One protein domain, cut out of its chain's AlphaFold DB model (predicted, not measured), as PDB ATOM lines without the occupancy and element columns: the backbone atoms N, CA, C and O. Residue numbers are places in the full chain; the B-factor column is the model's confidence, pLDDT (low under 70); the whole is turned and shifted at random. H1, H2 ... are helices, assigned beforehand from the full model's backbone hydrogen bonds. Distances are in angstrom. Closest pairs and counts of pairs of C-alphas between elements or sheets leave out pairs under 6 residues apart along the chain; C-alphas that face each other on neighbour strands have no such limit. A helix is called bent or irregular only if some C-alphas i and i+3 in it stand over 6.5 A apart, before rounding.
ATOM      1  N   GLU A  18     179.209 157.125 139.434       64.88
ATOM      2  CA  GLU A  18     177.779 157.392 139.268       64.88
ATOM      3  C   GLU A  18     177.378 157.804 137.837       64.88
ATOM      4  O   GLU A  18     176.388 157.300 137.294       64.88
ATOM      5  N   ALA A  19     178.162 158.663 137.181       65.38
ATOM      6  CA  ALA A  19     177.925 159.050 135.794       65.38
ATOM      7  C   ALA A  19     178.143 157.869 134.830       65.38
ATOM      8  O   ALA A  19     177.355 157.685 133.898       65.38
ATOM      9  N   VAL A  20     179.142 157.011 135.089       69.94
ATOM     10  CA  VAL A  20     179.347 155.770 134.316       69.94
ATOM     11  C   VAL A  20     178.178 154.801 134.516       69.94
ATOM     12  O   VAL A  20     177.645 154.282 133.535       69.94
ATOM     13  N   CYS A  21     177.711 154.605 135.752       69.00
ATOM     14  CA  CYS A  21     176.548 153.758 136.042       69.00
ATOM     15  C   CYS A  21     175.267 154.270 135.366       69.00
ATOM     16  O   CYS A  21     174.475 153.479 134.850       69.00
ATOM     17  N   THR A  22     175.073 155.587 135.312       71.56
ATOM     18  CA  THR A  22     173.914 156.208 134.655       71.56
ATOM     19  C   THR A  22     173.959 156.031 133.136       71.56
ATOM     20  O   THR A  22     172.935 155.746 132.511       71.56
ATOM     21  N   LEU A  23     175.144 156.138 132.530       73.88
ATOM     22  CA  LEU A  23     175.333 155.856 131.106       73.88
ATOM     23  C   LEU A  23     175.122 154.373 130.785       73.88
ATOM     24  O   LEU A  23     174.457 154.064 129.798       73.88
ATOM     25  N   LEU A  24     175.614 153.466 131.632       75.25
ATOM     26  CA  LEU A  24     175.404 152.026 131.466       75.25
ATOM     27  C   LEU A  24     173.921 151.646 131.547       75.25
ATOM     28  O   LEU A  24     173.473 150.836 130.741       75.25
ATOM     29  N   ARG A  25     173.137 152.276 132.436       74.12
ATOM     30  CA  ARG A  25     171.672 152.090 132.490       74.12
ATOM     31  C   ARG A  25     170.980 152.574 131.218       74.12
ATOM     32  O   ARG A  25     170.206 151.831 130.632       74.12
ATOM     33  N   ARG A  26     171.318 153.776 130.739       75.94
ATOM     34  CA  ARG A  26     170.750 154.323 129.492       75.94
ATOM     35  C   ARG A  26     171.094 153.486 128.260       75.94
ATOM     36  O   ARG A  26     170.319 153.454 127.308       75.94
ATOM     37  N   LEU A  27     172.265 152.851 128.249       74.44
ATOM     38  CA  LEU A  27     172.652 151.929 127.185       74.44
ATOM     39  C   LEU A  27     171.879 150.612 127.300       74.44
ATOM     40  O   LEU A  27     171.326 150.164 126.301       74.44
ATOM     41  N   ASP A  28     171.764 150.042 128.501       75.81
ATOM     42  CA  ASP A  28     171.001 148.812 128.736       75.81
ATOM     43  C   ASP A  28     169.507 148.965 128.383       75.81
ATOM     44  O   ASP A  28     168.920 148.075 127.764       75.81
ATOM     45  N   GLU A  29     168.906 150.124 128.668       76.31
ATOM     46  CA  GLU A  29     167.524 150.465 128.288       76.31
ATOM     47  C   GLU A  29     167.316 150.570 126.771       76.31
ATOM     48  O   GLU A  29     166.243 150.241 126.271       76.31
ATOM     49  N   LYS A  30     168.338 151.002 126.020       74.12
ATOM     50  CA  LYS A  30     168.280 151.133 124.553       74.12
ATOM     51  C   LYS A  30     168.594 149.839 123.800       74.12
ATOM     52  O   LYS A  30     168.493 149.813 122.575       74.12
ATOM     53  N   LEU A  31     169.005 148.786 124.503       72.31
ATOM     54  CA  LEU A  31     169.394 147.508 123.914       72.31
ATOM     55  C   LEU A  31     168.237 146.502 123.961       72.31
ATOM     56  O   LEU A  31     167.734 146.169 125.036       72.31
ATOM     57  N   ASP A  32     167.867 145.974 122.791       73.38
ATOM     58  CA  ASP A  32     166.866 144.910 122.627       73.38
ATOM     59  C   ASP A  32     167.257 143.658 123.437       73.38
ATOM     60  O   ASP A  32     168.400 143.187 123.366       73.38
ATOM     61  N   LYS A  33     166.309 143.104 124.211       63.44
ATOM     62  CA  LYS A  33     166.546 141.989 125.155       63.44
ATOM     63  C   LYS A  33     167.036 140.705 124.474       63.44
ATOM     64  O   LYS A  33     167.900 140.031 125.033       63.44
ATOM     65  N   ASP A  34     166.570 140.430 123.259       61.34
ATOM     66  CA  ASP A  34     166.806 139.140 122.597       61.34
ATOM     67  C   ASP A  34     168.067 139.117 121.724       61.34
ATOM     68  O   ASP A  34     168.748 138.097 121.631       61.34
ATOM     69  N   ARG A  35     168.443 140.254 121.121       65.81
ATOM     70  CA  ARG A  35     169.581 140.328 120.181       65.81
ATOM     71  C   ARG A  35     170.935 140.556 120.850       65.81
ATOM     72  O   ARG A  35     171.970 140.279 120.250       65.81
ATOM     73  N   HIS A  36     170.945 141.037 122.092       71.88
ATOM     74  CA  HIS A  36     172.172 141.469 122.766       71.88
ATOM     75  C   HIS A  36     172.301 140.938 124.197       71.88
ATOM     76  O   HIS A  36     172.873 141.598 125.064       71.88
ATOM     77  N   SER A  37     171.816 139.720 124.443       73.12
ATOM     78  CA  SER A  37     171.878 139.060 125.756       73.12
ATOM     79  C   SER A  37     173.306 138.965 126.319       73.12
ATOM     80  O   SER A  37     173.524 139.200 127.507       73.12
ATOM     81  N   VAL A  38     174.302 138.704 125.466       75.00
ATOM     82  CA  VAL A  38     175.727 138.660 125.847       75.00
ATOM     83  C   VAL A  38     176.246 140.045 126.242       75.00
ATOM     84  O   VAL A  38     176.948 140.190 127.240       75.00
ATOM     85  N   LEU A  39     175.869 141.082 125.492       75.69
ATOM     86  CA  LEU A  39     176.315 142.449 125.757       75.69
ATOM     87  C   LEU A  39     175.678 143.002 127.041       75.69
ATOM     88  O   LEU A  39     176.363 143.640 127.835       75.69
ATOM     89  N   LYS A  40     174.402 142.681 127.293       74.38
ATOM     90  CA  LYS A  40     173.719 143.008 128.552       74.38
ATOM     91  C   LYS A  40     174.380 142.339 129.750       74.38
ATOM     92  O   LYS A  40     174.651 143.022 130.730       74.38
ATOM     93  N   LYS A  41     174.732 141.048 129.649       77.62
ATOM     94  CA  LYS A  41     175.499 140.351 130.698       77.62
ATOM     95  C   LYS A  41     176.816 141.070 130.996       77.62
ATOM     96  O   LYS A  41     177.105 141.321 132.160       77.62
ATOM     97  N   ASN A  42     177.553 141.492 129.968       79.56
ATOM     98  CA  ASN A  42     178.794 142.251 130.150       79.56
ATOM     99  C   ASN A  42     178.563 143.619 130.810       79.56
ATOM    100  O   ASN A  42     179.361 144.020 131.654       79.56
ATOM    101  N   PHE A  43     177.477 144.324 130.483       79.25
ATOM    102  CA  PHE A  43     177.126 145.575 131.164       79.25
ATOM    103  C   PHE A  43     176.704 145.355 132.614       79.25
ATOM    104  O   PHE A  43     177.094 146.142 133.474       79.25
ATOM    105  N   SER A  44     175.982 144.274 132.915       75.50
ATOM    106  CA  SER A  44     175.662 143.887 134.291       75.50
ATOM    107  C   SER A  44     176.923 143.527 135.080       75.50
ATOM    108  O   SER A  44     177.081 143.987 136.209       75.50
ATOM    109  N   SER A  45     177.859 142.782 134.483       79.62
ATOM    110  CA  SER A  45     179.156 142.469 135.096       79.62
ATOM    111  C   SER A  45     180.002 143.722 135.317       79.62
ATOM    112  O   SER A  45     180.559 143.896 136.396       79.62
ATOM    113  N   LEU A  46     180.064 144.629 134.338       75.38
ATOM    114  CA  LEU A  46     180.786 145.896 134.462       75.38
ATOM    115  C   LEU A  46     180.159 146.798 135.530       75.38
ATOM    116  O   LEU A  46     180.873 147.429 136.302       75.38
ATOM    117  N   ARG A  47     178.829 146.825 135.616       74.81
ATOM    118  CA  ARG A  47     178.106 147.544 136.664       74.81
ATOM    119  C   ARG A  47     178.392 146.961 138.045       74.81
ATOM    120  O   ARG A  47     178.720 147.720 138.945       74.81
ATOM    121  N   CYS A  48     178.353 145.637 138.192       73.12
ATOM    122  CA  CYS A  48     178.697 144.955 139.440       73.12
ATOM    123  C   CYS A  48     180.161 145.210 139.845       73.12
ATOM    124  O   CYS A  48     180.452 145.428 141.019       73.12
ATOM    125  N   LEU A  49     181.075 145.277 138.871       73.81
ATOM    126  CA  LEU A  49     182.469 145.658 139.103       73.81
ATOM    127  C   LEU A  49     182.605 147.116 139.561       73.81
ATOM    128  O   LEU A  49     183.353 147.367 140.496       73.81
ATOM    129  N   ILE A  50     181.887 148.065 138.954       72.75
ATOM    130  CA  ILE A  50     181.958 149.493 139.322       72.75
ATOM    131  C   ILE A  50     181.267 149.776 140.669       72.75
ATOM    132  O   ILE A  50     181.712 150.640 141.426       72.75
ATOM    133  N   GLU A  51     180.194 149.048 140.978       72.75
ATOM    134  CA  GLU A  51     179.473 149.114 142.256       72.75
ATOM    135  C   GLU A  51     180.200 148.340 143.379       72.75
ATOM    136  O   GLU A  51     179.844 148.484 144.547       72.75
ATOM    137  N   SER A  52     181.247 147.567 143.058       78.06
ATOM    138  CA  SER A  52     182.038 146.827 144.045       78.06
ATOM    139  C   SER A  52     182.765 147.772 145.014       78.06
ATOM    140  O   SER A  52     183.469 148.684 144.561       78.06
ATOM    141  N   PRO A  53     182.708 147.514 146.336       65.44
ATOM    142  CA  PRO A  53     183.439 148.293 147.336       65.44
ATOM    143  C   PRO A  53     184.942 148.382 147.040       65.44
ATOM    144  O   PRO A  53     185.545 149.435 147.223       65.44
ATOM    145  N   LEU A  54     185.534 147.305 146.510       65.56
ATOM    146  CA  LEU A  54     186.955 147.257 146.150       65.56
ATOM    147  C   LEU A  54     187.291 148.201 144.991       65.56
ATOM    148  O   LEU A  54     188.319 148.877 145.009       65.56
ATOM    149  N   PHE A  55     186.420 148.282 143.983       73.81
ATOM    150  CA  PHE A  55     186.621 149.187 142.852       73.81
ATOM    151  C   PHE A  55     186.426 150.645 143.267       73.81
ATOM    152  O   PHE A  55     187.188 151.511 142.841       73.81
ATOM    153  N   GLN A  56     185.457 150.921 144.142       68.31
ATOM    154  CA  GLN A  56     185.254 152.257 144.707       68.31
ATOM    155  C   GLN A  56     186.450 152.700 145.557       68.31
ATOM    156  O   GLN A  56     186.899 153.841 145.433       68.31
ATOM    157  N   GLN A  57     187.020 151.789 146.354       64.19
ATOM    158  CA  GLN A  57     188.263 152.032 147.087       64.19
ATOM    159  C   GLN A  57     189.428 152.328 146.131       64.19
ATOM    160  O   GLN A  57     190.128 153.324 146.314       64.19
ATOM    161  N   LEU A  58     189.601 151.534 145.069       68.19
ATOM    162  CA  LEU A  58     190.658 151.744 144.075       68.19
ATOM    163  C   LEU A  58     190.501 153.075 143.323       68.19
ATOM    164  O   LEU A  58     191.473 153.813 143.151       68.19
ATOM    165  N   ALA A  59     189.277 153.416 142.919       65.56
ATOM    166  CA  ALA A  59     188.968 154.681 142.260       65.56
ATOM    167  C   ALA A  59     189.251 155.880 143.181       65.56
ATOM    168  O   ALA A  59     189.814 156.886 142.743       65.56
ATOM    169  N   HIS A  60     188.926 155.756 144.471       60.44
ATOM    170  CA  HIS A  60     189.214 156.779 145.472       60.44
ATOM    171  C   HIS A  60     190.723 156.960 145.697       60.44
ATOM    172  O   HIS A  60     191.206 158.096 145.758       60.44
ATOM    173  N   VAL A  61     191.489 155.865 145.747       67.00
ATOM    174  CA  VAL A  61     192.960 155.903 145.829       67.00
ATOM    175  C   VAL A  61     193.554 156.569 144.589       67.00
ATOM    176  O   VAL A  61     194.381 157.469 144.720       67.00
ATOM    177  N   GLN A  62     193.099 156.209 143.386       70.31
ATOM    178  CA  GLN A  62     193.571 156.828 142.146       70.31
ATOM    179  C   GLN A  62     193.288 158.339 142.120       70.31
ATOM    180  O   GLN A  62     194.166 159.128 141.768       70.31
ATOM    181  N   HIS A  63     192.090 158.757 142.533       60.84
ATOM    182  CA  HIS A  63     191.734 160.172 142.631       60.84
ATOM    183  C   HIS A  63     192.596 160.907 143.670       60.84
ATOM    184  O   HIS A  63     193.060 162.024 143.425       60.84
ATOM    185  N   SER A  64     192.878 160.260 144.802       54.56
ATOM    186  CA  SER A  64     193.744 160.795 145.858       54.56
ATOM    187  C   SER A  64     195.186 160.966 145.376       54.56
ATOM    188  O   SER A  64     195.777 162.025 145.583       54.56
ATOM    189  N   LEU A  65     195.730 159.987 144.645       58.00
ATOM    190  CA  LEU A  65     197.054 160.073 144.019       58.00
ATOM    191  C   LEU A  65     197.117 161.184 142.967       58.00
ATOM    192  O   LEU A  65     198.099 161.921 142.902       58.00
ATOM    193  N   GLN A  66     196.056 161.361 142.181       63.50
ATOM    194  CA  GLN A  66     195.982 162.445 141.209       63.50
ATOM    195  C   GLN A  66     195.943 163.820 141.900       63.50
ATOM    196  O   GLN A  66     196.665 164.731 141.486       63.50
ATOM    197  N   ARG A  67     195.186 163.972 142.995       55.03
ATOM    198  CA  ARG A  67     195.190 165.200 143.816       55.03
ATOM    199  C   ARG A  67     196.560 165.464 144.438       55.03
ATOM    200  O   ARG A  67     197.038 166.594 144.373       55.03
TER     201      ARG A  67
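This is residues 18 to 67 of the 469 residues of an uncharacterized protein of Helobdella robusta (UniProt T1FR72). Picture a helical hairpin with an arm: H1 and H2 lie side by side, running opposite ways, and H3 leaves the last residues of H2 at a corner and sticks out beyond them, with residues 53 to 58 and 60 to 67 standing free. The arm H3 goes on past the end of the hairpin and adds to the length of the whole; it touches no helix but is near H2, while H1 and H2 touch each other. The printed part has 50 residues, with three named helices in the order H1, H2, H3 and no named strand, and the class is all helix. The whole is loose, with a radius of gyration of the C-alphas of 13.4 A, and it spans 43 by 16 by 12 A.

Find C-alpha 18 at (177.779, 157.392, 139.268); from there H1, residues 18 to 30, runs 18.6 A to C-alpha 30 at (168.280, 151.133, 124.553). Residues 31 to 36 then lead to H2, residues 37 to 51, which runs 20.8 A from first to last C-alpha. Look past Ser 52 for H3, residues 53 to 67, which runs 20.9 A and ends with C-alpha 67 at (195.190, 165.200, 143.816). None of these helices is bent or irregular.

Begin with H1 and H2, which form a helical hairpin. They touch, with 6 pairs of C-alphas within 8 A, and the closest C-alphas are those of Asp 28 and Lys 40, 6.4 A apart. Their lines stand at a shallow tilt of 15 degrees, and they run opposite ways. Next look from H2 to H3: the two are close but not clearly touching, with the C-alphas of Leu 49 and Phe 55 the closest at 6.6 A. Their lines stand at a steep tilt of 62 degrees, and they run the same way. H1 and H3 are apart. In the backbones of H1, H2 and H3, every O i to N i+4 pair is within hydrogen-bond range.

The outline is a rod, and the two C-alphas farthest apart are those of Asp 34 and Arg 67, at 44.0 A. Without the stretches that stand free, residues 52 to 58 and 60 to 67, the body has 35 residues and spans 33 by 15 by 8 A. The printed part has no cut; the link from H1 to H2 is short and the link from H2 to H3 is tight. In the B-factor column the mean pLDDT of the printed part is 70.4, and residues 18 to 21, 33 to 35, 53 to 54, 56 to 61 and 63 to 67 of this model are under 70.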